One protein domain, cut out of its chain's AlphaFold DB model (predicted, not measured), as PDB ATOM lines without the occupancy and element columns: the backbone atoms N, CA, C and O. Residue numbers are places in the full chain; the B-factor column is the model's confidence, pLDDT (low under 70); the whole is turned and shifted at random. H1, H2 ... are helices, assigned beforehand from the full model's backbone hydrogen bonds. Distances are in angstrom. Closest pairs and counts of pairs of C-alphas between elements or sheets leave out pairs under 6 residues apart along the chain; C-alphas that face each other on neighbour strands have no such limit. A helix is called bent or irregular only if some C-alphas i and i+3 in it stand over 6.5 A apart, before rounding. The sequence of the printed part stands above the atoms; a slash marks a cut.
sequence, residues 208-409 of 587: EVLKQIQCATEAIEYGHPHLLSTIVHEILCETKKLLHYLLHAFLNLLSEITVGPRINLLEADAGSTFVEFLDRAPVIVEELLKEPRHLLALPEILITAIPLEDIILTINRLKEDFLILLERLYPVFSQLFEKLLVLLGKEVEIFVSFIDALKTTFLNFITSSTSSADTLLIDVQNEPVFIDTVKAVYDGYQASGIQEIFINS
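AT A GLANCE: This is residues 208 to 409 of the 587 residues of an uncharacterized protein of Vespula vulgaris (UniProt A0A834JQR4). The model is an open, loosely built arc of helices: the long helices H3 and H6 run opposite ways alongside each other over part of their lengths as its spine, and the chain folds back at both ends, through H5 and H4 at one end and through H7 at the other, leaving H4 and H7 apart. H9 packs on residues 228 to 236 of H3 and H2 on residues 230 to 238, while the short H8 leads from H7 back toward H9. The printed part has 202 residues with ten named helices, H1 to H10 in order, and no named strand; its class is all helix. It is loose, with a radius of gyration of the C-alphas of 21.8 A, and elongated, spanning 65 by 40 by 29 A.

HOW THE PARTS SIT: Start with H6, residues 308 to 344, the longest helix, which has a kink of 36 degrees near residue 330. With its residues 310 to 325 alone it touches H3, residues 227 to 257; look at Ile 235 and Leu 318, their closest C-alphas, 5.7 A apart. The two run opposite ways at a steep tilt of 41 degrees. H3 is the hub, touching five helices. Its residues 228 to 236 touch H9, residues 384 to 399, at a shallow tilt of 32 degrees, the same way; the closest C-alphas, of His 233 and Gly 396, are 4.3 A apart. H2, residues 215 to 221, touches H3 at a steep tilt of 48 degrees, closest at the C-alphas of Cys 215 and Glu 234, 5.1 A. H10, residues 402 to 407, only just touches H3, with 3 pairs of C-alphas within 8 A, closest at Lys 240 and Ile 402, 6.4 A. H1, residues 208 to 212, is close to H3 but not clearly touching, the C-alphas of Leu 210 and Lys 241 being closest at 6.4 A. Toward the other end of H3, H5, residues 292 to 305, touches it at a steep tilt of 40 degrees, opposite ways, with the C-alphas of Asn 252 and Ala 305 closest at 5.0 A. H4, residues 274 to 290, touches H5 only at the corner, and only just, with 3 pairs of C-alphas within 8 A, closest at Leu 288 and His 294, 6.4 A. H7, residues 348 to 367, is close to H6 but not clearly touching, the C-alphas of Leu 344 and Ile 350 being closest at 7.8 A. H8, residues 376 to 381, is close to H9 but not clearly touching, at 89 degrees, about perpendicular; the closest C-alphas, of Gln 381 and Ile 387, are 6.1 A apart. Every O i to N i+4 pair is within hydrogen-bond range in H1, H2, H3, H7 and H9, against 11 of 13 in H4, 6 of 10 in H5, 31 of 33 in H6 and 1 of 2 in each of H8 and H10.

IN THESE COORDINATES: Find C-alpha 308 at (8.695, 34.777, 10.646); from there H6 runs 48.0 A to C-alpha 344 at (46.057, 45.949, 38.575). H3 begins at C-alpha 227, (26.086, 58.314, 17.237), and is 44.6 A long. H7 measures 27.8 A, H4 24.2 A, H9 22.1 A and H5 19.2 A. H5 is irregular, with C-alphas 296 and 299 7.1 A apart, and H4 is irregular, but only just, with C-alphas 279 and 282 7.0 A apart.

THE WHOLE: The farthest C-alphas, of Pro 261 and Gly 345, are 66.9 A apart. The printed part has no cut. Look at residues 258 to 273 for the long link, from H3 to H4. The mean pLDDT of the printed part is 74.5; 66 residues are under 70, among them 258 to 275 and 343 to 382.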
ATOM      1  N   GLU A 208       0.840  46.067  11.531       94.56
ATOM      2  CA  GLU A 208       1.001  47.143  10.554       94.56
ATOM      3  C   GLU A 208       1.757  48.333  11.148       94.56
ATOM      4  O   GLU A 208       2.572  48.949  10.461       94.56
ATOM      5  N   VAL A 209       1.523  48.631  12.429       94.81
ATOM      6  CA  VAL A 209       2.229  49.696  13.148       94.81
ATOM      7  C   VAL A 209       3.678  49.279  13.395       94.81
ATOM      8  O   VAL A 209       4.584  50.059  13.118       94.81
ATOM      9  N   LEU A 210       3.920  48.034  13.820       93.06
ATOM     10  CA  LEU A 210       5.276  47.507  14.037       93.06
ATOM     11  C   LEU A 210       6.141  47.553  12.771       93.06
ATOM     12  O   LEU A 210       7.320  47.901  12.850       93.06
ATOM     13  N   LYS A 211       5.553  47.269  11.604       93.38
ATOM     14  CA  LYS A 211       6.243  47.343  10.306       93.38
ATOM     15  C   LYS A 211       6.581  48.776   9.888       93.38
ATOM     16  O   LYS A 211       7.578  48.992   9.204       93.38
ATOM     17  N   GLN A 212       5.758  49.746  10.284       94.12
ATOM     18  CA  GLN A 212       5.974  51.163   9.974       94.12
ATOM     19  C   GLN A 212       7.029  51.813  10.876       94.12
ATOM     20  O   GLN A 212       7.634  52.804  10.470       94.12
ATOM     21  N   ILE A 213       7.280  51.259  12.068       91.56
ATOM     22  CA  ILE A 213       8.314  51.761  12.980       91.56
ATOM     23  C   ILE A 213       9.701  51.456  12.396       91.56
ATOM     24  O   ILE A 213      10.177  50.312  12.373       91.56
ATOM     25  N   GLN A 214      10.358  52.513  11.923       92.31
ATOM     26  CA  GLN A 214      11.757  52.501  11.512       92.31
ATOM     27  C   GLN A 214      12.610  53.030  12.663       92.31
ATOM     28  O   GLN A 214      12.643  54.235  12.899       92.31
ATOM     29  N   CYS A 215      13.311  52.131  13.357       91.94
ATOM     30  CA  CYS A 215      14.107  52.483  14.533       91.94
ATOM     31  C   CYS A 215      15.204  53.510  14.228       91.94
ATOM     32  O   CYS A 215      15.436  54.402  15.035       91.94
ATOM     33  N   ALA A 216      15.799  53.464  13.032       87.44
ATOM     34  CA  ALA A 216      16.764  54.469  12.592       87.44
ATOM     35  C   ALA A 216      16.140  55.868  12.452       87.44
ATOM     36  O   ALA A 216      16.715  56.870  12.872       87.44
ATOM     37  N   THR A 217      14.929  55.958  11.894       89.06
ATOM     38  CA  THR A 217      14.211  57.236  11.792       89.06
ATOM     39  C   THR A 217      13.794  57.742  13.163       89.06
ATOM     40  O   THR A 217      13.976  58.921  13.448       89.06
ATOM     41  N   GLU A 218      13.291  56.854  14.020       88.19
ATOM     42  CA  GLU A 218      12.926  57.184  15.396       88.19
ATOM     43  C   GLU A 218      14.139  57.733  16.164       88.19
ATOM     44  O   GLU A 218      14.066  58.819  16.741       88.19
ATOM     45  N   ALA A 219      15.295  57.074  16.063       86.88
ATOM     46  CA  ALA A 219      16.538  57.528  16.677       86.88
ATOM     47  C   ALA A 219      16.952  58.936  16.206       86.88
ATOM     48  O   ALA A 219      17.408  59.756  17.008       86.88
ATOM     49  N   ILE A 220      16.776  59.240  14.915       85.88
ATOM     50  CA  ILE A 220      17.054  60.570  14.351       85.88
ATOM     51  C   ILE A 220      16.038  61.605  14.858       85.88
ATOM     52  O   ILE A 220      16.432  62.725  15.190       85.88
ATOM     53  N   GLU A 221      14.754  61.250  14.950       86.81
ATOM     54  CA  GLU A 221      13.690  62.138  15.445       86.81
ATOM     55  C   GLU A 221      13.896  62.536  16.913       86.81
ATOM     56  O   GLU A 221      13.634  63.686  17.275       86.81
ATOM     57  N   TYR A 222      14.438  61.638  17.744       85.25
ATOM     58  CA  TYR A 222      14.818  61.961  19.124       85.25
ATOM     59  C   TYR A 222      16.017  62.915  19.224       85.25
ATOM     60  O   TYR A 222      16.296  63.438  20.305       85.25
ATOM     61  N   GLY A 223      16.702  63.195  18.110       85.50
ATOM     62  CA  GLY A 223      17.772  64.186  18.057       85.50
ATOM     63  C   GLY A 223      18.996  63.781  18.871       85.50
ATOM     64  O   GLY A 223      19.630  64.643  19.483       85.50
ATOM     65  N   HIS A 224      19.316  62.482  18.896       84.50
ATOM     66  CA  HIS A 224      20.477  61.956  19.610       84.50
ATOM     67  C   HIS A 224      21.757  62.686  19.172       84.50
ATOM     68  O   HIS A 224      22.159  62.573  18.014       84.50
ATOM     69  N   PRO A 225      22.427  63.435  20.070       79.50
ATOM     70  CA  PRO A 225      23.610  64.214  19.700       79.50
ATOM     71  C   PRO A 225      24.831  63.324  19.434       79.50
ATOM     72  O   PRO A 225      25.784  63.752  18.785       79.50
ATOM     73  N   HIS A 226      24.807  62.086  19.936       86.00
ATOM     74  CA  HIS A 226      25.895  61.125  19.830       86.00
ATOM     75  C   HIS A 226      25.464  59.912  19.012       86.00
ATOM     76  O   HIS A 226      24.455  59.284  19.316       86.00
ATOM     77  N   LEU A 227      26.302  59.512  18.054       88.31
ATOM     78  CA  LEU A 227      26.086  58.314  17.237       88.31
ATOM     79  C   LEU A 227      25.955  57.038  18.084       88.31
ATOM     80  O   LEU A 227      25.176  56.155  17.758       88.31
ATOM     81  N   LEU A 228      26.656  56.960  19.220       88.00
ATOM     82  CA  LEU A 228      26.484  55.851  20.161       88.00
ATOM     83  C   LEU A 228      25.065  55.803  20.753       88.00
ATOM     84  O   LEU A 228      24.513  54.723  20.917       88.00
ATOM     85  N   SER A 229      24.470  56.965  21.036       86.88
ATOM     86  CA  SER A 229      23.096  57.066  21.539       86.88
ATOM     87  C   SER A 229      22.096  56.601  20.485       86.88
ATOM     88  O   SER A 229      21.170  55.860  20.803       86.88
ATOM     89  N   THR A 230      22.332  56.964  19.220       92.00
ATOM     90  CA  THR A 230      21.563  56.477  18.067       92.00
ATOM     91  C   THR A 230      21.606  54.952  17.968       92.00
ATOM     92  O   THR A 230      20.552  54.332  17.958       92.00
ATOM     93  N   ILE A 231      22.796  54.344  18.004       90.88
ATOM     94  CA  ILE A 231      22.956  52.882  17.899       90.88
ATOM     95  C   ILE A 231      22.276  52.164  19.074       90.88
ATOM     96  O   ILE A 231      21.569  51.177  18.896       90.88
ATOM     97  N   VAL A 232      22.460  52.662  20.303       89.75
ATOM     98  CA  VAL A 232      21.814  52.071  21.487       89.75
ATOM     99  C   VAL A 232      20.293  52.183  21.390       89.75
ATOM    100  O   VAL A 232      19.589  51.230  21.725       89.75
ATOM    101  N   HIS A 233      19.780  53.316  20.912       93.50
ATOM    102  CA  HIS A 233      18.356  53.482  20.653       93.50
ATOM    103  C   HIS A 233      17.857  52.483  19.602       93.50
ATOM    104  O   HIS A 233      16.842  51.834  19.842       93.50
ATOM    105  N   GLU A 234      18.561  52.329  18.478       93.06
ATOM    106  CA  GLU A 234      18.210  51.389  17.404       93.06
ATOM    107  C   GLU A 234      18.121  49.949  17.928       93.06
ATOM    108  O   GLU A 234      17.079  49.310  17.772       93.06
ATOM    109  N   ILE A 235      19.128  49.494  18.683       91.12
ATOM    110  CA  ILE A 235      19.152  48.164  19.315       91.12
ATOM    111  C   ILE A 235      17.945  47.960  20.233       91.12
ATOM    112  O   ILE A 235      17.279  46.922  20.184       91.12
ATOM    113  N   LEU A 236      17.654  48.929  21.102       92.44
ATOM    114  CA  LEU A 236      16.558  48.808  22.065       92.44
ATOM    115  C   LEU A 236      15.186  48.904  21.389       92.44
ATOM    116  O   LEU A 236      14.265  48.183  21.776       92.44
ATOM    117  N   CYS A 237      15.063  49.730  20.353       94.12
ATOM    118  CA  CYS A 237      13.865  49.828  19.529       94.12
ATOM    119  C   CYS A 237      13.608  48.527  18.749       94.12
ATOM    120  O   CYS A 237      12.497  47.990  18.804       94.12
ATOM    121  N   GLU A 238      14.618  47.946  18.094       93.50
ATOM    122  CA  GLU A 238      14.466  46.663  17.395       93.50
ATOM    123  C   GLU A 238      14.217  45.516  18.391       93.50
ATOM    124  O   GLU A 238      13.382  44.648  18.138       93.50
ATOM    125  N   THR A 239      14.812  45.556  19.589       89.81
ATOM    126  CA  THR A 239      14.491  44.608  20.676       89.81
ATOM    127  C   THR A 239      13.026  44.718  21.111       89.81
ATOM    128  O   THR A 239      12.347  43.703  21.292       89.81
ATOM    129  N   LYS A 240      12.499  45.941  21.246       90.56
ATOM    130  CA  LYS A 240      11.080  46.187  21.547       90.56
ATOM    131  C   LYS A 240      10.176  45.640  20.440       90.56
ATOM    132  O   LYS A 240       9.187  44.971  20.745       90.56
ATOM    133  N   LYS A 241      10.522  45.858  19.168       93.12
ATOM    134  CA  LYS A 241       9.785  45.288  18.026       93.12
ATOM    135  C   LYS A 241       9.802  43.765  18.046       93.12
ATOM    136  O   LYS A 241       8.744  43.153  17.904       93.12
ATOM    137  N   LEU A 242      10.961  43.159  18.300       91.12
ATOM    138  CA  LEU A 242      11.100  41.710  18.425       91.12
ATOM    139  C   LEU A 242      10.179  41.158  19.515       91.12
ATOM    140  O   LEU A 242       9.462  40.189  19.278       91.12
ATOM    141  N   LEU A 243      10.139  41.802  20.685       88.94
ATOM    142  CA  LEU A 243       9.257  41.389  21.776       88.94
ATOM    143  C   LEU A 243       7.779  41.435  21.365       88.94
ATOM    144  O   LEU A 243       7.026  40.511  21.669       88.94
ATOM    145  N   HIS A 244       7.364  42.473  20.636       89.81
ATOM    146  CA  HIS A 244       6.001  42.565  20.119       89.81
ATOM    147  C   HIS A 244       5.690  41.516  19.042       89.81
ATOM    148  O   HIS A 244       4.592  40.960  19.055       89.81
ATOM    149  N   TYR A 245       6.628  41.196  18.146       92.12
ATOM    150  CA  TYR A 245       6.438  40.110  17.179       92.12
ATOM    151  C   TYR A 245       6.322  38.748  17.859       92.12
ATOM    152  O   TYR A 245       5.457  37.958  17.488       92.12
ATOM    153  N   LEU A 246       7.141  38.487  18.882       86.38
ATOM    154  CA  LEU A 246       7.047  37.268  19.685       86.38
ATOM    155  C   LEU A 246       5.716  37.195  20.444       86.38
ATOM    156  O   LEU A 246       5.115  36.124  20.520       86.38
ATOM    157  N   LEU A 247       5.224  38.325  20.957       86.50
ATOM    158  CA  LEU A 247       3.911  38.401  21.592       86.50
ATOM    159  C   LEU A 247       2.782  38.096  20.597       86.50
ATOM    160  O   LEU A 247       1.883  37.329  20.925       86.50
ATOM    161  N   HIS A 248       2.837  38.631  19.376       89.06
ATOM    162  CA  HIS A 248       1.863  38.313  18.324       89.06
ATOM    163  C   HIS A 248       1.907  36.857  17.894       89.06
ATOM    164  O   HIS A 248       0.870  36.201  17.866       89.06
ATOM    165  N   ALA A 249       3.107  36.342  17.625       88.44
ATOM    166  CA  ALA A 249       3.330  34.934  17.322       88.44
ATOM    167  C   ALA A 249       2.678  34.047  18.384       88.44
ATOM    168  O   ALA A 249       1.988  33.081  18.068       88.44
ATOM    169  N   PHE A 250       2.849  34.420  19.651       83.81
ATOM    170  CA  PHE A 250       2.266  33.705  20.767       83.81
ATOM    171  C   PHE A 250       0.739  33.817  20.838       83.81
ATOM    172  O   PHE A 250       0.069  32.795  20.963       83.81
ATOM    173  N   LEU A 251       0.174  35.025  20.754       85.44
ATOM    174  CA  LEU A 251      -1.277  35.234  20.814       85.44
ATOM    175  C   LEU A 251      -1.997  34.523  19.663       85.44
ATOM    176  O   LEU A 251      -3.028  33.886  19.884       85.44
ATOM    177  N   ASN A 252      -1.417  34.560  18.465       87.69
ATOM    178  CA  ASN A 252      -1.933  33.841  17.307       87.69
ATOM    179  C   ASN A 252      -1.841  32.328  17.521       87.69
ATOM    180  O   ASN A 252      -2.830  31.621  17.334       87.69
ATOM    181  N   LEU A 253      -0.694  31.833  18.000       84.31
ATOM    182  CA  LEU A 253      -0.508  30.416  18.299       84.31
ATOM    183  C   LEU A 253      -1.517  29.930  19.351       84.31
ATOM    184  O   LEU A 253      -2.130  28.882  19.172       84.31
ATOM    185  N   LEU A 254      -1.751  30.704  20.415       81.56
ATOM    186  CA  LEU A 254      -2.798  30.403  21.390       81.56
ATOM    187  C   LEU A 254      -4.179  30.352  20.737       81.56
ATOM    188  O   LEU A 254      -4.919  29.402  20.984       81.56
ATOM    189  N   SER A 255      -4.521  31.336  19.902       83.75
ATOM    190  CA  SER A 255      -5.832  31.383  19.247       83.75
ATOM    191  C   SER A 255      -6.087  30.149  18.371       83.75
ATOM    192  O   SER A 255      -7.167  29.564  18.443       83.75
ATOM    193  N   GLU A 256      -5.062  29.665  17.667       83.81
ATOM    194  CA  GLU A 256      -5.136  28.477  16.809       83.81
ATOM    195  C   GLU A 256      -5.136  27.163  17.615       83.81
ATOM    196  O   GLU A 256      -5.788  26.187  17.240       83.81
ATOM    197  N   ILE A 257      -4.458  27.124  18.770       76.69
ATOM    198  CA  ILE A 257      -4.438  25.947  19.660       76.69
ATOM    199  C   ILE A 257      -5.741  25.816  20.465       76.69
ATOM    200  O   ILE A 257      -6.170  24.701  20.773       76.69
ATOM    201  N   THR A 258      -6.407  26.926  20.801       65.44
ATOM    202  CA  THR A 258      -7.615  26.944  21.660       65.44
ATOM    203  C   THR A 258      -8.874  26.305  21.056       65.44
ATOM    204  O   THR A 258      -9.940  26.327  21.666       65.44
ATOM    205  N   VAL A 259      -8.761  25.612  19.922       55.62
ATOM    206  CA  VAL A 259      -9.840  24.798  19.335       55.62
ATOM    207  C   VAL A 259     -10.183  23.553  20.196       55.62
ATOM    208  O   VAL A 259     -11.141  22.834  19.910       55.62
ATOM    209  N   GLY A 260      -9.471  23.310  21.307       57.53
ATOM    210  CA  GLY A 260      -9.792  22.282  22.307       57.53
ATOM    211  C   GLY A 260     -10.383  22.839  23.625       57.53
ATOM    212  O   GLY A 260      -9.765  23.701  24.247       57.53
ATOM    213  N   PRO A 261     -11.501  22.297  24.158       52.25
ATOM    214  CA  PRO A 261     -12.205  22.801  25.355       52.25
ATOM    215  C   PRO A 261     -11.474  22.589  26.703       52.25
ATOM    216  O   PRO A 261     -12.113  22.577  27.754       52.25
ATOM    217  N   ARG A 262     -10.156  22.358  26.711       52.88
ATOM    218  CA  ARG A 262      -9.398  21.979  27.923       52.88
ATOM    219  C   ARG A 262      -8.322  22.958  28.360       52.88
ATOM    220  O   ARG A 262      -7.807  22.804  29.465       52.88
ATOM    221  N   ILE A 263      -8.014  23.969  27.558       56.53
ATOM    222  CA  ILE A 263      -6.954  24.918  27.881       56.53
ATOM    223  C   ILE A 263      -7.569  26.316  27.999       56.53
ATOM    224  O   ILE A 263      -7.355  27.173  27.151       56.53
ATOM    225  N   ASN A 264      -8.325  26.564  29.076       57.94
ATOM    226  CA  ASN A 264      -8.696  27.924  29.504       57.94
ATOM    227  C   ASN A 264      -7.447  28.656  30.038       57.94
ATOM    228  O   ASN A 264      -7.393  29.089  31.186       57.94
ATOM    229  N   LEU A 265      -6.400  28.748  29.212       58.00
ATOM    230  CA  LEU A 265      -5.167  29.458  29.536       58.00
ATOM    231  C   LEU A 265      -5.392  30.970  29.550       58.00
ATOM    232  O   LEU A 265      -4.725  31.663  30.305       58.00
ATOM    233  N   LEU A 266      -6.348  31.462  28.751       55.38
ATOM    234  CA  LEU A 266      -6.698  32.881  28.691       55.38
ATOM    235  C   LEU A 266      -7.492  33.370  29.912       55.38
ATOM    236  O   LEU A 266      -7.431  34.552  30.228       55.38
ATOM    237  N   GLU A 267      -8.234  32.492  30.598       58.66
ATOM    238  CA  GLU A 267      -8.981  32.878  31.810       58.66
ATOM    239  C   GLU A 267      -8.105  32.875  33.070       58.66
ATOM    240  O   GLU A 267      -8.450  33.517  34.060       58.66
ATOM    241  N   ALA A 268      -6.962  32.186  33.046       53.56
ATOM    242  CA  ALA A 268      -5.996  32.211  34.138       53.56
ATOM    243  C   ALA A 268      -5.092  33.450  34.006       53.56
ATOM    244  O   ALA A 268      -3.950  33.345  33.575       53.56
ATOM    245  N   ASP A 269      -5.645  34.606  34.374       53.47
ATOM    246  CA  ASP A 269      -4.993  35.917  34.439       53.47
ATOM    247  C   ASP A 269      -4.316  36.378  33.139       53.47
ATOM    248  O   ASP A 269      -3.120  36.188  32.903       53.47
ATOM    249  N   ALA A 270      -5.062  37.168  32.362       52.62
ATOM    250  CA  ALA A 270      -4.530  38.062  31.329       52.62
ATOM    251  C   ALA A 270      -3.497  39.091  31.863       52.62
ATOM    252  O   ALA A 270      -2.959  39.876  31.089       52.62
ATOM    253  N   GLY A 271      -3.226  39.095  33.175       55.75
ATOM    254  CA  GLY A 271      -2.144  39.839  33.824       55.75
ATOM    255  C   GLY A 271      -0.866  39.031  34.078       55.75
ATOM    256  O   GLY A 271       0.073  39.579  34.651       55.75
ATOM    257  N   SER A 272      -0.806  37.750  33.692       62.94
ATOM    258  CA  SER A 272       0.390  36.932  33.917       62.94
ATOM    259  C   SER A 272       1.588  37.445  33.113       62.94
ATOM    260  O   SER A 272       1.495  37.868  31.959       62.94
ATOM    261  N   THR A 273       2.736  37.469  33.780       67.44
ATOM    262  CA  THR A 273       3.949  38.129  33.284       67.44
ATOM    263  C   THR A 273       4.616  37.342  32.155       67.44
ATOM    264  O   THR A 273       4.459  36.125  32.075       67.44
ATOM    265  N   PHE A 274       5.444  37.980  31.315       66.81
ATOM    266  CA  PHE A 274       6.230  37.252  30.293       66.81
ATOM    267  C   PHE A 274       7.071  36.122  30.891       66.81
ATOM    268  O   PHE A 274       7.223  35.067  30.285       66.81
ATOM    269  N   VAL A 275       7.577  36.316  32.109       69.50
ATOM    270  CA  VAL A 275       8.346  35.299  32.832       69.50
ATOM    271  C   VAL A 275       7.466  34.108  33.212       69.50
ATOM    272  O   VAL A 275       7.859  32.970  32.983       69.50
ATOM    273  N   GLU A 276       6.262  34.346  33.739       73.56
ATOM    274  CA  GLU A 276       5.302  33.270  34.033       73.56
ATOM    275  C   GLU A 276       4.854  32.548  32.768       73.56
ATOM    276  O   GLU A 276       4.664  31.332  32.778       73.56
ATOM    277  N   PHE A 277       4.722  33.286  31.672       69.75
ATOM    278  CA  PHE A 277       4.456  32.701  30.375       69.75
ATOM    279  C   PHE A 277       5.604  31.786  29.925       69.75
ATOM    280  O   PHE A 277       5.344  30.633  29.583       69.75
ATOM    281  N   LEU A 278       6.860  32.243  29.965       73.12
ATOM    282  CA  LEU A 278       8.018  31.411  29.618       73.12
ATOM    283  C   LEU A 278       8.138  30.183  30.526       73.12
ATOM    284  O   LEU A 278       8.487  29.106  30.045       73.12
ATOM    285  N   ASP A 279       7.782  30.312  31.805       76.88
ATOM    286  CA  ASP A 279       7.703  29.186  32.741       76.88
ATOM    287  C   ASP A 279       6.599  28.181  32.340       76.88
ATOM    288  O   ASP A 279       6.712  26.983  32.618       76.88
ATOM    289  N   ARG A 280       5.534  28.637  31.667       73.81
ATOM    290  CA  ARG A 280       4.375  27.819  31.265       73.81
ATOM    291  C   ARG A 280       4.457  27.298  29.832       73.81
ATOM    292  O   ARG A 280       3.831  26.283  29.532       73.81
ATOM    293  N   ALA A 281       5.246  27.931  28.968       74.81
ATOM    294  CA  ALA A 281       5.425  27.547  27.571       74.81
ATOM    295  C   ALA A 281       5.819  26.065  27.394       74.81
ATOM    296  O   ALA A 281       5.189  25.402  26.571       74.81
ATOM    297  N   PRO A 282       6.741  25.477  28.188       78.50
ATOM    298  CA  PRO A 282       7.049  24.052  28.094       78.50
ATOM    299  C   PRO A 282       5.839  23.155  28.362       78.50
ATOM    300  O   PRO A 282       5.682  22.142  27.693       78.50
ATOM    301  N   VAL A 283       4.962  23.539  29.297       80.94
ATOM    302  CA  VAL A 283       3.740  22.786  29.623       80.94
ATOM    303  C   VAL A 283       2.741  22.856  28.469       80.94
ATOM    304  O   VAL A 283       2.116  21.855  28.139       80.94
ATOM    305  N   ILE A 284       2.620  24.020  27.822       75.81
ATOM    306  CA  ILE A 284       1.779  24.192  26.628       75.81
ATOM    307  C   ILE A 284       2.305  23.318  25.488       75.81
ATOM    308  O   ILE A 284       1.533  22.605  24.853       75.81
ATOM    309  N   VAL A 285       3.619  23.342  25.253       79.50
ATOM    310  CA  VAL A 285       4.267  22.509  24.236       79.50
ATOM    311  C   VAL A 285       4.075  21.029  24.559       79.50
ATOM    312  O   VAL A 285       3.715  20.263  23.674       79.50
ATOM    313  N   GLU A 286       4.248  20.613  25.813       82.81
ATOM    314  CA  GLU A 286       4.024  19.227  26.231       82.81
ATOM    315  C   GLU A 286       2.577  18.784  25.974       82.81
ATOM    316  O   GLU A 286       2.351  17.695  25.448       82.81
ATOM    317  N   GLU A 287       1.597  19.627  26.299       79.69
ATOM    318  CA  GLU A 287       0.186  19.320  26.063       79.69
ATOM    319  C   GLU A 287      -0.136  19.253  24.565       79.69
ATOM    320  O   GLU A 287      -0.841  18.348  24.121       79.69
ATOM    321  N   LEU A 288       0.470  20.133  23.765       76.62
ATOM    322  CA  LEU A 288       0.372  20.098  22.309       76.62
ATOM    323  C   LEU A 288       0.982  18.813  21.718       76.62
ATOM    324  O   LEU A 288       0.430  18.231  20.784       76.62
ATOM    325  N   LEU A 289       2.096  18.338  22.283       83.44
ATOM    326  CA  LEU A 289       2.764  17.102  21.866       83.44
ATOM    327  C   LEU A 289       1.977  15.835  22.244       83.44
ATOM    328  O   LEU A 289       2.141  14.807  21.583       83.44
ATOM    329  N   LYS A 290       1.117  15.881  23.274       87.19
ATOM    330  CA  LYS A 290       0.279  14.734  23.679       87.19
ATOM    331  C   LYS A 290      -0.809  14.400  22.663       87.19
ATOM    332  O   LYS A 290      -1.237  13.245  22.594       87.19
ATOM    333  N   GLU A 291      -1.242  15.368  21.861       84.06
ATOM    334  CA  GLU A 291      -2.258  15.168  20.832       84.06
ATOM    335  C   GLU A 291      -1.629  15.139  19.423       84.06
ATOM    336  O   GLU A 291      -1.401  16.180  18.806       84.06
ATOM    337  N   PRO A 292      -1.403  13.950  18.827       81.62
ATOM    338  CA  PRO A 292      -0.677  13.816  17.556       81.62
ATOM    339  C   PRO A 292      -1.376  14.467  16.353       81.62
ATOM    340  O   PRO A 292      -0.769  14.631  15.299       81.62
ATOM    341  N   ARG A 293      -2.651  14.847  16.489       82.38
ATOM    342  CA  ARG A 293      -3.388  15.585  15.454       82.38
ATOM    343  C   ARG A 293      -2.933  17.040  15.363       82.38
ATOM    344  O   ARG A 293      -2.873  17.567  14.258       82.38
ATOM    345  N   HIS A 294      -2.564  17.655  16.486       79.06
ATOM    346  CA  HIS A 294      -2.025  19.014  16.496       79.06
ATOM    347  C   HIS A 294      -0.638  19.067  15.860       79.06
ATOM    348  O   HIS A 294      -0.345  20.013  15.145       79.06
ATOM    349  N   LEU A 295       0.169  18.010  16.002       84.69
ATOM    350  CA  LEU A 295       1.482  17.900  15.356       84.69
ATOM    351  C   LEU A 295       1.427  17.941  13.820       84.69
ATOM    352  O   LEU A 295       2.356  18.452  13.201       84.69
ATOM    353  N   LEU A 296       0.358  17.430  13.201       89.06
ATOM    354  CA  LEU A 296       0.196  17.475  11.742       89.06
ATOM    355  C   LEU A 296      -0.203  18.869  11.238       89.06
ATOM    356  O   LEU A 296       0.202  19.247  10.144       89.06
ATOM    357  N   ALA A 297      -0.970  19.620  12.032       86.06
ATOM    358  CA  ALA A 297      -1.374  20.991  11.716       86.06
ATOM    359  C   ALA A 297      -0.335  22.036  12.159       86.06
ATOM    360  O   ALA A 297      -0.352  23.166  11.681       86.06
ATOM    361  N   LEU A 298       0.585  21.666  13.056       84.50
ATOM    362  CA  LEU A 298       1.544  22.581  13.667       84.50
ATOM    363  C   LEU A 298       2.405  23.339  12.646       84.50
ATOM    364  O   LEU A 298       2.547  24.542  12.823       84.50
ATOM    365  N   PRO A 299       2.956  22.726  11.580       88.19
ATOM    366  CA  PRO A 299       3.738  23.479  10.601       88.19
ATOM    367  C   PRO A 299       2.912  24.560   9.898       88.19
ATOM    368  O   PRO A 299       3.396  25.671   9.715       88.19
ATOM    369  N   GLU A 300       1.661  24.253   9.547       90.19
ATOM    370  CA  GLU A 300       0.756  25.201   8.891       90.19
ATOM    371  C   GLU A 300       0.384  26.343   9.842       90.19
ATOM    372  O   GLU A 300       0.515  27.505   9.471       90.19
ATOM    373  N   ILE A 301       0.053  26.016  11.097       87.12
ATOM    374  CA  ILE A 301      -0.221  26.998  12.156       87.12
ATOM    375  C   ILE A 301       1.005  27.875  12.426       87.12
ATOM    376  O   ILE A 301       0.870  29.080  12.577       87.12
ATOM    377  N   LEU A 302       2.213  27.310  12.488       86.88
ATOM    378  CA  LEU A 302       3.430  28.091  12.731       86.88
ATOM    379  C   LEU A 302       3.700  29.074  11.587       86.88
ATOM    380  O   LEU A 302       4.075  30.212  11.851       86.88
ATOM    381  N   ILE A 303       3.486  28.655  10.337       90.94
ATOM    382  CA  ILE A 303       3.687  29.513   9.161       90.94
ATOM    383  C   ILE A 303       2.668  30.659   9.129       90.94
ATOM    384  O   ILE A 303       3.021  31.766   8.727       90.94
ATOM    385  N   THR A 304       1.422  30.422   9.541       90.19
ATOM    386  CA  THR A 304       0.367  31.449   9.514       90.19
ATOM    387  C   THR A 304       0.362  32.342  10.753       90.19
ATOM    388  O   THR A 304       0.102  33.539  10.642       90.19
ATOM    389  N   ALA A 305       0.647  31.786  11.930       89.19
ATOM    390  CA  ALA A 305       0.565  32.495  13.203       89.19
ATOM    391  C   ALA A 305       1.795  33.365  13.480       89.19
ATOM    392  O   ALA A 305       1.675  34.411  14.125       89.19
ATOM    393  N   ILE A 306       2.974  32.931  13.026       91.88
ATOM    394  CA  ILE A 306       4.242  33.580  13.350       91.88
ATOM    395  C   ILE A 306       4.665  34.481  12.183       91.88
ATOM    396  O   ILE A 306       4.891  33.973  11.085       91.88
ATOM    397  N   PRO A 307       4.861  35.794  12.403       91.94
ATOM    398  CA  PRO A 307       5.425  36.692  11.398       91.94
ATOM    399  C   PRO A 307       6.939  36.439  11.236       91.94
ATOM    400  O   PRO A 307       7.769  37.266  11.609       91.94
ATOM    401  N   LEU A 308       7.309  35.258  10.722       91.19
ATOM    402  CA  LEU A 308       8.695  34.777  10.646       91.19
ATOM    403  C   LEU A 308       9.596  35.723   9.850       91.19
ATOM    404  O   LEU A 308      10.709  35.998  10.283       91.19
ATOM    405  N   GLU A 309       9.110  36.242   8.722       93.50
ATOM    406  CA  GLU A 309       9.860  37.186   7.888       93.50
ATOM    407  C   GLU A 309      10.218  38.460   8.664       93.50
ATOM    408  O   GLU A 309      11.373  38.884   8.662       93.50
ATOM    409  N   ASP A 310       9.254  39.020   9.400       93.56
ATOM    410  CA  ASP A 310       9.469  40.235  10.184       93.56
ATOM    411  C   ASP A 310      10.404  39.980  11.380       93.56
ATOM    412  O   ASP A 310      11.265  40.806  11.682       93.56
ATOM    413  N   ILE A 311      10.282  38.815  12.031       91.00
ATOM    414  CA  ILE A 311      11.170  38.398  13.129       91.00
ATOM    415  C   ILE A 311      12.609  38.243  12.632       91.00
ATOM    416  O   ILE A 311      13.524  38.786  13.251       91.00
ATOM    417  N   ILE A 312      12.819  37.532  11.521       91.19
ATOM    418  CA  ILE A 312      14.149  37.321  10.934       91.19
ATOM    419  C   ILE A 312      14.763  38.666  10.536       91.19
ATOM    420  O   ILE A 312      15.924  38.927  10.853       91.19
ATOM    421  N   LEU A 313      13.983  39.544   9.899       92.06
ATOM    422  CA  LEU A 313      14.442  40.874   9.513       92.06
ATOM    423  C   LEU A 313      14.865  41.709  10.730       92.06
ATOM    424  O   LEU A 313      15.937  42.313  10.708       92.06
ATOM    425  N   THR A 314      14.065  41.721  11.799       91.50
ATOM    426  CA  THR A 314      14.408  42.430  13.040       91.50
ATOM    427  C   THR A 314      15.636  41.823  13.729       91.50
ATOM    428  O   THR A 314      16.475  42.575  14.218       91.50
ATOM    429  N   ILE A 315      15.809  40.496  13.729       87.94
ATOM    430  CA  ILE A 315      17.017  39.847  14.275       87.94
ATOM    431  C   ILE A 315      18.264  40.234  13.474       87.94
ATOM    432  O   ILE A 315      19.304  40.512  14.069       87.94
ATOM    433  N   ASN A 316      18.175  40.277  12.144       89.44
ATOM    434  CA  ASN A 316      19.301  40.670  11.298       89.44
ATOM    435  C   ASN A 316      19.706  42.128  11.537       89.44
ATOM    436  O   ASN A 316      20.890  42.398  11.713       89.44
ATOM    437  N   ARG A 317      18.733  43.041  11.654       90.44
ATOM    438  CA  ARG A 317      19.004  44.439  12.033       90.44
ATOM    439  C   ARG A 317      19.653  44.537  13.407       90.44
ATOM    440  O   ARG A 317      20.689  45.167  13.552       90.44
ATOM    441  N   LEU A 318      19.117  43.813  14.392       88.06
ATOM    442  CA  LEU A 318      19.696  43.764  15.734       88.06
ATOM    443  C   LEU A 318      21.146  43.252  15.713       88.06
ATOM    444  O   LEU A 318      21.985  43.767  16.446       88.06
ATOM    445  N   LYS A 319      21.451  42.250  14.878       86.25
ATOM    446  CA  LYS A 319      22.813  41.732  14.677       86.25
ATOM    447  C   LYS A 319      23.727  42.806  14.085       86.25
ATOM    448  O   LYS A 319      24.831  42.980  14.595       86.25
ATOM    449  N   GLU A 320      23.289  43.500  13.038       89.19
ATOM    450  CA  GLU A 320      24.049  44.581  12.397       89.19
ATOM    451  C   GLU A 320      24.332  45.721  13.384       89.19
ATOM    452  O   GLU A 320      25.498  46.048  13.618       89.19
ATOM    453  N   ASP A 321      23.302  46.236  14.059       87.38
ATOM    454  CA  ASP A 321      23.433  47.332  15.026       87.38
ATOM    455  C   ASP A 321      24.331  46.934  16.209       87.38
ATOM    456  O   ASP A 321      25.159  47.719  16.684       87.38
ATOM    457  N   PHE A 322      24.222  45.685  16.672       82.06
ATOM    458  CA  PHE A 322      25.058  45.158  17.748       82.06
ATOM    459  C   PHE A 322      26.527  45.002  17.338       82.06
ATOM    460  O   PHE A 322      27.414  45.281  18.146       82.06
ATOM    461  N   LEU A 323      26.808  44.589  16.097       83.31
ATOM    462  CA  LEU A 323      28.177  44.534  15.577       83.31
ATOM    463  C   LEU A 323      28.787  45.938  15.484       83.31
ATOM    464  O   LEU A 323      29.917  46.127  15.932       83.31
ATOM    465  N   ILE A 324      28.020  46.926  15.015       87.62
ATOM    466  CA  ILE A 324      28.452  48.333  14.978       87.62
ATOM    467  C   ILE A 324      28.719  48.855  16.400       87.62
ATOM    468  O   ILE A 324      29.708  49.555  16.642       87.62
ATOM    469  N   LEU A 325      27.860  48.507  17.364       85.25
ATOM    470  CA  LEU A 325      28.061  48.861  18.769       85.25
ATOM    471  C   LEU A 325      29.354  48.245  19.319       85.25
ATOM    472  O   LEU A 325      30.138  48.945  19.962       85.25
ATOM    473  N   LEU A 326      29.583  46.954  19.071       79.81
ATOM    474  CA  LEU A 326      30.781  46.242  19.514       79.81
ATOM    475  C   LEU A 326      32.053  46.843  18.921       79.81
ATOM    476  O   LEU A 326      32.988  47.107  19.672       79.81
ATOM    477  N   GLU A 327      32.075  47.105  17.615       85.75
ATOM    478  CA  GLU A 327      33.221  47.703  16.923       85.75
ATOM    479  C   GLU A 327      33.609  49.053  17.540       85.75
ATOM    480  O   GLU A 327      34.786  49.354  17.723       85.75
ATOM    481  N   ARG A 328      32.618  49.852  17.952       81.94
ATOM    482  CA  ARG A 328      32.850  51.168  18.566       81.94
ATOM    483  C   ARG A 328      33.209  51.114  20.037       81.94
ATOM    484  O   ARG A 328      33.986  51.944  20.509       81.94
ATOM    485  N   LEU A 329      32.626  50.178  20.774       78.88
ATOM    486  CA  LEU A 329      32.925  50.008  22.187       78.88
ATOM    487  C   LEU A 329      34.259  49.291  22.400       78.88
ATOM    488  O   LEU A 329      34.902  49.520  23.422       78.88
ATOM    489  N   TYR A 330      34.706  48.466  21.452       80.25
ATOM    490  CA  TYR A 330      35.932  47.686  21.579       80.25
ATOM    491  C   TYR A 330      37.181  48.548  21.845       80.25
ATOM    492  O   TYR A 330      37.875  48.245  22.813       80.25
ATOM    493  N   PRO A 331      37.462  49.654  21.126       77.81
ATOM    494  CA  PRO A 331      38.593  50.529  21.439       77.81
ATOM    495  C   PRO A 331      38.494  51.164  22.828       77.81
ATOM    496  O   PRO A 331      39.493  51.246  23.537       77.81
ATOM    497  N   VAL A 332      37.291  51.586  23.235       76.25
ATOM    498  CA  VAL A 332      37.051  52.205  24.549       76.25
ATOM    499  C   VAL A 332      37.302  51.188  25.659       76.25
ATOM    500  O   VAL A 332      38.030  51.470  26.612       76.25
ATOM    501  N   PHE A 333      36.755  49.979  25.509       74.44
ATOM    502  CA  PHE A 333      36.989  48.886  26.442       74.44
ATOM    503  C   PHE A 333      38.441  48.436  26.435       74.44
ATOM    504  O   PHE A 333      38.975  48.214  27.510       74.44
ATOM    505  N   SER A 334      39.094  48.354  25.279       75.19
ATOM    506  CA  SER A 334      40.502  47.975  25.154       75.19
ATOM    507  C   SER A 334      41.418  48.984  25.853       75.19
ATOM    508  O   SER A 334      42.269  48.596  26.646       75.19
ATOM    509  N   GLN A 335      41.184  50.290  25.681       74.25
ATOM    510  CA  GLN A 335      41.950  51.329  26.380       74.25
ATOM    511  C   GLN A 335      41.703  51.334  27.890       74.25
ATOM    512  O   GLN A 335      42.651  51.450  28.674       74.25
ATOM    513  N   LEU A 336      40.442  51.201  28.317       71.31
ATOM    514  CA  LEU A 336      40.109  51.021  29.732       71.31
ATOM    515  C   LEU A 336      40.776  49.766  30.285       71.31
ATOM    516  O   LEU A 336      41.297  49.787  31.397       71.31
ATOM    517  N   PHE A 337      40.793  48.699  29.496       65.44
ATOM    518  CA  PHE A 337      41.354  47.416  29.861       65.44
ATOM    519  C   PHE A 337      42.876  47.471  29.997       65.44
ATOM    520  O   PHE A 337      43.396  46.984  30.996       65.44
ATOM    521  N   GLU A 338      43.590  48.131  29.085       72.44
ATOM    522  CA  GLU A 338      45.032  48.352  29.214       72.44
ATOM    523  C   GLU A 338      45.372  49.211  30.435       72.44
ATOM    524  O   GLU A 338      46.250  48.848  31.222       72.44
ATOM    525  N   LYS A 339      44.647  50.319  30.654       73.75
ATOM    526  CA  LYS A 339      44.834  51.166  31.846       73.75
ATOM    527  C   LYS A 339      44.580  50.372  33.128       73.75
ATOM    528  O   LYS A 339      45.355  50.474  34.081       73.75
ATOM    529  N   LEU A 340      43.533  49.551  33.135       65.44
ATOM    530  CA  LEU A 340      43.181  48.694  34.260       65.44
ATOM    531  C   LEU A 340      44.231  47.595  34.485       65.44
ATOM    532  O   LEU A 340      44.595  47.350  35.628       65.44
ATOM    533  N   LEU A 341      44.772  46.980  33.432       68.00
ATOM    534  CA  LEU A 341      45.854  45.988  33.510       68.00
ATOM    535  C   LEU A 341      47.149  46.576  34.084       68.00
ATOM    536  O   LEU A 341      47.821  45.921  34.886       68.00
ATOM    537  N   VAL A 342      47.494  47.809  33.697       74.19
ATOM    538  CA  VAL A 342      48.648  48.536  34.247       74.19
ATOM    539  C   VAL A 342      48.428  48.866  35.726       74.19
ATOM    540  O   VAL A 342      49.348  48.697  36.527       74.19
ATOM    541  N   LEU A 343      47.212  49.277  36.102       66.25
ATOM    542  CA  LEU A 343      46.835  49.571  37.491       66.25
ATOM    543  C   LEU A 343      46.756  48.317  38.376       66.25
ATOM    544  O   LEU A 343      47.137  48.373  39.542       66.25
ATOM    545  N   LEU A 344      46.280  47.194  37.833       64.62
ATOM    546  CA  LEU A 344      46.057  45.949  38.575       64.62
ATOM    547  C   LEU A 344      47.295  45.060  38.697       64.62
ATOM    548  O   LEU A 344      47.247  44.087  39.439       64.62
ATOM    549  N   GLY A 345      48.395  45.361  38.003       55.47
ATOM    550  CA  GLY A 345      49.661  44.654  38.187       55.47
ATOM    551  C   GLY A 345      49.550  43.129  38.037       55.47
ATOM    552  O   GLY A 345      49.622  42.397  39.012       55.47
ATOM    553  N   LYS A 346      49.460  42.635  36.796       56.81
ATOM    554  CA  LYS A 346      49.673  41.222  36.390       56.81
ATOM    555  C   LYS A 346      48.793  40.110  36.998       56.81
ATOM    556  O   LYS A 346      48.959  38.968  36.566       56.81
ATOM    557  N   GLU A 347      47.850  40.360  37.900       55.88
ATOM    558  CA  GLU A 347      47.006  39.274  38.432       55.88
ATOM    559  C   GLU A 347      45.738  39.038  37.587       55.88
ATOM    560  O   GLU A 347      44.703  39.685  37.736       55.88
ATOM    561  N   VAL A 348      45.833  38.056  36.685       52.19
ATOM    562  CA  VAL A 348      44.775  37.596  35.757       52.19
ATOM    563  C   VAL A 348      43.519  37.072  36.484       52.19
ATOM    564  O   VAL A 348      42.422  37.113  35.930       52.19
ATOM    565  N   GLU A 349      43.626  36.638  37.744       55.19
ATOM    566  CA  GLU A 349      42.465  36.231  38.559       55.19
ATOM    567  C   GLU A 349      41.524  37.404  38.871       55.19
ATOM    568  O   GLU A 349      40.300  37.245  38.867       55.19
ATOM    569  N   ILE A 350      42.075  38.608  39.050       54.50
ATOM    570  CA  ILE A 350      41.276  39.813  39.281       54.50
ATOM    571  C   ILE A 350      40.523  40.190  38.001       54.50
ATOM    572  O   ILE A 350      39.379  40.633  38.081       54.50
ATOM    573  N   PHE A 351      41.105  39.930  36.825       47.50
ATOM    574  CA  PHE A 351      40.487  40.203  35.526       47.50
ATOM    575  C   PHE A 351      39.228  39.369  35.266       47.50
ATOM    576  O   PHE A 351      38.204  39.925  34.871       47.50
ATOM    577  N   VAL A 352      39.254  38.061  35.546       52.16
ATOM    578  CA  VAL A 352      38.049  37.218  35.432       52.16
ATOM    579  C   VAL A 352      36.975  37.698  36.409       52.16
ATOM    580  O   VAL A 352      35.812  37.811  36.025       52.16
ATOM    581  N   SER A 353      37.363  38.081  37.633       53.06
ATOM    582  CA  SER A 353      36.432  38.667  38.606       53.06
ATOM    583  C   SER A 353      35.885  40.028  38.162       53.06
ATOM    584  O   SER A 353      34.733  40.331  38.444       53.06
ATOM    585  N   PHE A 354      36.675  40.827  37.437       49.41
ATOM    586  CA  PHE A 354      36.288  42.139  36.933       49.41
ATOM    587  C   PHE A 354      35.358  42.029  35.730       49.41
ATOM    588  O   PHE A 354      34.390  42.767  35.679       49.41
ATOM    589  N   ILE A 355      35.587  41.103  34.796       48.22
ATOM    590  CA  ILE A 355      34.642  40.837  33.700       48.22
ATOM    591  C   ILE A 355      33.338  40.269  34.256       48.22
ATOM    592  O   ILE A 355      32.271  40.723  33.851       48.22
ATOM    593  N   ASP A 356      33.393  39.347  35.224       51.16
ATOM    594  CA  ASP A 356      32.182  38.885  35.912       51.16
ATOM    595  C   ASP A 356      31.515  40.038  36.674       51.16
ATOM    596  O   ASP A 356      30.294  40.163  36.627       51.16
ATOM    597  N   ALA A 357      32.279  40.931  37.307       48.62
ATOM    598  CA  ALA A 357      31.752  42.109  37.986       48.62
ATOM    599  C   ALA A 357      31.205  43.149  37.010       48.62
ATOM    600  O   ALA A 357      30.195  43.749  37.328       48.62
ATOM    601  N   LEU A 358      31.791  43.355  35.832       45.47
ATOM    602  CA  LEU A 358      31.368  44.328  34.824       45.47
ATOM    603  C   LEU A 358      30.170  43.800  34.047       45.47
ATOM    604  O   LEU A 358      29.230  44.543  33.820       45.47
ATOM    605  N   LYS A 359      30.124  42.498  33.763       51.88
ATOM    606  CA  LYS A 359      28.920  41.793  33.319       51.88
ATOM    607  C   LYS A 359      27.816  41.904  34.366       51.88
ATOM    608  O   LYS A 359      26.703  42.283  34.030       51.88
ATOM    609  N   THR A 360      28.122  41.636  35.635       48.69
ATOM    610  CA  THR A 360      27.162  41.749  36.745       48.69
ATOM    611  C   THR A 360      26.752  43.199  36.983       48.69
ATOM    612  O   THR A 360      25.598  43.432  37.285       48.69
ATOM    613  N   THR A 361      27.636  44.178  36.795       43.06
ATOM    614  CA  THR A 361      27.376  45.615  36.985       43.06
ATOM    615  C   THR A 361      26.654  46.202  35.794       43.06
ATOM    616  O   THR A 361      25.805  47.040  35.996       43.06
ATOM    617  N   PHE A 362      26.918  45.754  34.570       44.09
ATOM    618  CA  PHE A 362      26.149  46.121  33.387       44.09
ATOM    619  C   PHE A 362      24.744  45.514  33.466       44.09
ATOM    620  O   PHE A 362      23.758  46.217  33.282       44.09
ATOM    621  N   LEU A 363      24.632  44.243  33.870       46.44
ATOM    622  CA  LEU A 363      23.346  43.606  34.158       46.44
ATOM    623  C   LEU A 363      22.631  44.271  35.342       46.44
ATOM    624  O   LEU A 363      21.428  44.493  35.264       46.44
ATOM    625  N   ASN A 364      23.345  44.648  36.405       44.28
ATOM    626  CA  ASN A 364      22.809  45.400  37.540       44.28
ATOM    627  C   ASN A 364      22.528  46.856  37.177       44.28
ATOM    628  O   ASN A 364      21.624  47.425  37.734       44.28
ATOM    629  N   PHE A 365      23.222  47.478  36.238       38.44
ATOM    630  CA  PHE A 365      22.942  48.836  35.771       38.44
ATOM    631  C   PHE A 365      21.663  48.840  34.933       38.44
ATOM    632  O   PHE A 365      20.809  49.706  35.104       38.44
ATOM    633  N   ILE A 366      21.484  47.802  34.111       39.78
ATOM    634  CA  ILE A 366      20.245  47.544  33.375       39.78
ATOM    635  C   ILE A 366      19.086  47.176  34.322       39.78
ATOM    636  O   ILE A 366      17.946  47.533  34.045       39.78
ATOM    637  N   THR A 367      19.341  46.503  35.454       38.31
ATOM    638  CA  THR A 367      18.280  46.029  36.381       38.31
ATOM    639  C   THR A 367      18.111  46.848  37.670       38.31
ATOM    640  O   THR A 367      17.118  46.703  38.377       38.31
ATOM    641  N   SER A 368      19.052  47.727  37.985       39.16
ATOM    642  CA  SER A 368      19.187  48.514  39.211       39.16
ATOM    643  C   SER A 368      19.897  49.822  38.850       39.16
ATOM    644  O   SER A 368      21.089  50.042  39.071       39.16
ATOM    645  N   SER A 369      19.115  50.765  38.332       36.97
ATOM    646  CA  SER A 369      19.443  52.176  38.513       36.97
ATOM    647  C   SER A 369      19.324  52.480  40.007       36.97
ATOM    648  O   SER A 369      18.234  52.773  40.491       36.97
ATOM    649  N   THR A 370      20.403  52.258  40.766       39.41
ATOM    650  CA  THR A 370      20.911  53.096  41.871       39.41
ATOM    651  C   THR A 370      21.801  52.298  42.834       39.41
ATOM    652  O   THR A 370      21.384  51.335  43.468       39.41
ATOM    653  N   SER A 371      23.014  52.825  43.029       41.38
ATOM    654  CA  SER A 371      23.951  52.572  44.134       41.38
ATOM    655  C   SER A 371      24.751  51.260  44.121       41.38
ATOM    656  O   SER A 371      24.316  50.239  44.636       41.38
ATOM    657  N   SER A 372      25.986  51.323  43.607       42.47
ATOM    658  CA  SER A 372      27.208  50.905  44.327       42.47
ATOM    659  C   SER A 372      28.374  50.731  43.344       42.47
ATOM    660  O   SER A 372      28.515  49.676  42.730       42.47
ATOM    661  N   ALA A 373      29.218  51.762  43.188       40.25
ATOM    662  CA  ALA A 373      30.522  51.635  42.517       40.25
ATOM    663  C   ALA A 373      31.530  52.740  42.922       40.25
ATOM    664  O   ALA A 373      32.416  53.088  42.157       40.25
ATOM    665  N   ASP A 374      31.436  53.318  44.118       40.00
ATOM    666  CA  ASP A 374      31.920  54.691  44.363       40.00
ATOM    667  C   ASP A 374      33.443  54.924  44.364       40.00
ATOM    668  O   ASP A 374      33.859  56.068  44.465       40.00
ATOM    669  N   THR A 375      34.305  53.909  44.264       39.28
ATOM    670  CA  THR A 375      35.775  54.110  44.349       39.28
ATOM    671  C   THR A 375      36.539  53.786  43.071       39.28
ATOM    672  O   THR A 375      37.512  54.468  42.777       39.28
ATOM    673  N   LEU A 376      36.080  52.824  42.269       42.75
ATOM    674  CA  LEU A 376      36.651  52.543  40.939       42.75
ATOM    675  C   LEU A 376      36.031  53.459  39.867       42.75
ATOM    676  O   LEU A 376      36.662  53.790  38.867       42.75
ATOM    677  N   LEU A 377      34.810  53.930  40.127       50.25
ATOM    678  CA  LEU A 377      34.088  54.863  39.276       50.25
ATOM    679  C   LEU A 377      34.703  56.269  39.308       50.25
ATOM    680  O   LEU A 377      34.559  56.959  38.319       50.25
ATOM    681  N   ILE A 378      35.424  56.687  40.359       51.91
ATOM    682  CA  ILE A 378      35.976  58.058  40.454       51.91
ATOM    683  C   ILE A 378      37.079  58.307  39.414       51.91
ATOM    684  O   ILE A 378      37.053  59.332  38.738       51.91
ATOM    685  N   ASP A 379      38.020  57.377  39.233       48.47
ATOM    686  CA  ASP A 379      39.094  57.546  38.239       48.47
ATOM    687  C   ASP A 379      38.587  57.347  36.803       48.47
ATOM    688  O   ASP A 379      39.048  58.017  35.881       48.47
ATOM    689  N   VAL A 380      37.580  56.486  36.621       52.28
ATOM    690  CA  VAL A 380      36.922  56.242  35.328       52.28
ATOM    691  C   VAL A 380      35.929  57.366  34.970       52.28
ATOM    692  O   VAL A 380      35.770  57.695  33.798       52.28
ATOM    693  N   GLN A 381      35.315  58.030  35.956       57.22
ATOM    694  CA  GLN A 381      34.462  59.216  35.772       57.22
ATOM    695  C   GLN A 381      35.257  60.435  35.317       57.22
ATOM    696  O   GLN A 381      34.707  61.309  34.662       57.22
ATOM    697  N   ASN A 382      36.548  60.520  35.626       63.53
ATOM    698  CA  ASN A 382      37.352  61.657  35.182       63.53
ATOM    699  C   ASN A 382      37.755  61.563  33.696       63.53
ATOM    700  O   ASN A 382      38.354  62.498  33.166       63.53
ATOM    701  N   GLU A 383      37.420  60.462  33.017       72.44
ATOM    702  CA  GLU A 383      37.596  60.282  31.577       72.44
ATOM    703  C   GLU A 383      36.359  60.834  30.839       72.44
ATOM    704  O   GLU A 383      35.280  60.236  30.908       72.44
ATOM    705  N   PRO A 384      36.467  61.982  30.138       76.69
ATOM    706  CA  PRO A 384      35.316  62.615  29.492       76.69
ATOM    707  C   PRO A 384      34.671  61.700  28.444       76.69
ATOM    708  O   PRO A 384      33.451  61.696  28.308       76.69
ATOM    709  N   VAL A 385      35.466  60.851  27.777       74.44
ATOM    710  CA  VAL A 385      34.965  59.888  26.785       74.44
ATOM    711  C   VAL A 385      34.065  58.844  27.444       74.44
ATOM    712  O   VAL A 385      33.033  58.482  26.879       74.44
ATOM    713  N   PHE A 386      34.402  58.382  28.651       75.12
ATOM    714  CA  PHE A 386      33.583  57.415  29.376       75.12
ATOM    715  C   PHE A 386      32.248  58.019  29.826       75.12
ATOM    716  O   PHE A 386      31.205  57.402  29.613       75.12
ATOM    717  N   ILE A 387      32.257  59.228  30.401       78.31
ATOM    718  CA  ILE A 387      31.015  59.909  30.803       78.31
ATOM    719  C   ILE A 387      30.106  60.136  29.593       78.31
ATOM    720  O   ILE A 387      28.916  59.828  29.673       78.31
ATOM    721  N   ASP A 388      30.650  60.622  28.476       77.38
ATOM    722  CA  ASP A 388      29.871  60.863  27.260       77.38
ATOM    723  C   ASP A 388      29.314  59.554  26.680       77.38
ATOM    724  O   ASP A 388      28.168  59.511  26.237       77.38
ATOM    725  N   THR A 389      30.079  58.460  26.761       78.44
ATOM    726  CA  THR A 389      29.641  57.115  26.351       78.44
ATOM    727  C   THR A 389      28.482  56.623  27.218       78.44
ATOM    728  O   THR A 389      27.445  56.221  26.691       78.44
ATOM    729  N   VAL A 390      28.612  56.683  28.547       78.69
ATOM    730  CA  VAL A 390      27.555  56.251  29.481       78.69
ATOM    731  C   VAL A 390      26.306  57.112  29.327       78.69
ATOM    732  O   VAL A 390      25.191  56.587  29.332       78.69
ATOM    733  N   LYS A 391      26.480  58.423  29.153       84.31
ATOM    734  CA  LYS A 391      25.375  59.347  28.909       84.31
ATOM    735  C   LYS A 391      24.666  59.030  27.595       84.31
ATOM    736  O   LYS A 391      23.449  58.922  27.598       84.31
ATOM    737  N   ALA A 392      25.407  58.805  26.513       79.81
ATOM    738  CA  ALA A 392      24.835  58.409  25.230       79.81
ATOM    739  C   ALA A 392      24.063  57.081  25.330       79.81
ATOM    740  O   ALA A 392      22.959  56.971  24.810       79.81
ATOM    741  N   VAL A 393      24.588  56.086  26.053       79.81
ATOM    742  CA  VAL A 393      23.867  54.826  26.309       79.81
ATOM    743  C   VAL A 393      22.570  55.080  27.084       79.81
ATOM    744  O   VAL A 393      21.522  54.538  26.736       79.81
ATOM    745  N   TYR A 394      22.623  55.910  28.125       85.12
ATOM    746  CA  TYR A 394      21.455  56.247  28.938       85.12
ATOM    747  C   TYR A 394      20.391  57.025  28.151       85.12
ATOM    748  O   TYR A 394      19.206  56.710  28.255       85.12
ATOM    749  N   ASP A 395      20.802  58.001  27.343       82.94
ATOM    750  CA  ASP A 395      19.912  58.807  26.507       82.94
ATOM    751  C   ASP A 395      19.236  57.932  25.436       82.94
ATOM    752  O   ASP A 395      18.018  58.006  25.250       82.94
ATOM    753  N   GLY A 396      19.989  57.020  24.806       81.12
ATOM    754  CA  GLY A 396      19.450  56.014  23.889       81.12
ATOM    755  C   GLY A 396      18.430  55.091  24.565       81.12
ATOM    756  O   GLY A 396      17.342  54.863  24.027       81.12
ATOM    757  N   TYR A 397      18.733  54.633  25.785       86.19
ATOM    758  CA  TYR A 397      17.824  53.828  26.603       86.19
ATOM    759  C   TYR A 397      16.517  54.547  26.924       86.19
ATOM    760  O   TYR A 397      15.441  54.008  26.651       86.19
ATOM    761  N   GLN A 398      16.599  55.773  27.436       86.38
ATOM    762  CA  GLN A 398      15.430  56.586  27.771       86.38
ATOM    763  C   GLN A 398      14.547  56.840  26.545       86.38
ATOM    764  O   GLN A 398      13.328  56.678  26.613       86.38
ATOM    765  N   ALA A 399      15.161  57.180  25.410       86.31
ATOM    766  CA  ALA A 399      14.441  57.485  24.179       86.31
ATOM    767  C   ALA A 399      13.766  56.262  23.542       86.31
ATOM    768  O   ALA A 399      12.739  56.412  22.894       86.31
ATOM    769  N   SER A 400      14.306  55.053  23.727       85.75
ATOM    770  CA  SER A 400      13.721  53.829  23.147       85.75
ATOM    771  C   SER A 400      12.329  53.478  23.704       85.75
ATOM    772  O   SER A 400      11.623  52.616  23.172       85.75
ATOM    773  N   GLY A 401      11.947  54.075  24.840       85.31
ATOM    774  CA  GLY A 401      10.714  53.742  25.547       85.31
ATOM    775  C   GLY A 401      10.668  52.296  26.058       85.31
ATOM    776  O   GLY A 401       9.617  51.849  26.514       85.31
ATOM    777  N   ILE A 402      11.777  51.541  26.013       81.94
ATOM    778  CA  ILE A 402      11.814  50.147  26.484       81.94
ATOM    779  C   ILE A 402      11.498  50.055  27.983       81.94
ATOM    780  O   ILE A 402      10.906  49.089  28.450       81.94
ATOM    781  N   GLN A 403      11.808  51.113  28.728       80.88
ATOM    782  CA  GLN A 403      11.454  51.278  30.133       80.88
ATOM    783  C   GLN A 403       9.952  51.219  30.409       80.88
ATOM    784  O   GLN A 403       9.568  50.766  31.479       80.88
ATOM    785  N   GLU A 404       9.087  51.608  29.469       78.38
ATOM    786  CA  GLU A 404       7.632  51.498  29.647       78.38
ATOM    787  C   GLU A 404       7.197  50.034  29.768       78.38
ATOM    788  O   GLU A 404       6.264  49.718  30.506       78.38
ATOM    789  N   ILE A 405       7.932  49.132  29.112       72.62
ATOM    790  CA  ILE A 405       7.735  47.686  29.212       72.62
ATOM    791  C   ILE A 405       8.082  47.198  30.630       72.62
ATOM    792  O   ILE A 405       7.400  46.340  31.180       72.62
ATOM    793  N   PHE A 406       9.104  47.789  31.257       66.06
ATOM    794  CA  PHE A 406       9.554  47.429  32.606       66.06
ATOM    795  C   PHE A 406       8.824  48.173  33.742       66.06
ATOM    796  O   PHE A 406       8.780  47.669  34.859       66.06
ATOM    797  N   ILE A 407       8.287  49.375  33.503       67.31
ATOM    798  CA  ILE A 407       7.665  50.228  34.536       67.31
ATOM    799  C   ILE A 407       6.179  49.909  34.707       67.31
ATOM    800  O   ILE A 407       5.694  49.882  35.841       67.31
ATOM    801  N   ASN A 408       5.459  49.612  33.619       58.41
ATOM    802  CA  ASN A 408       4.028  49.275  33.674       58.41
ATOM    803  C   ASN A 408       3.727  48.010  34.490       58.41
ATOM    804  O   ASN A 408       2.572  47.708  34.769       58.41
ATOM    805  N   SER A 409       4.759  47.282  34.900       52.53
ATOM    806  CA  SER A 409       4.629  46.109  35.738       52.53
ATOM    807  C   SER A 409       4.618  46.388  37.240       52.53
ATOM    808  O   SER A 409       4.147  45.556  38.009       52.53
TER     809      SER A 409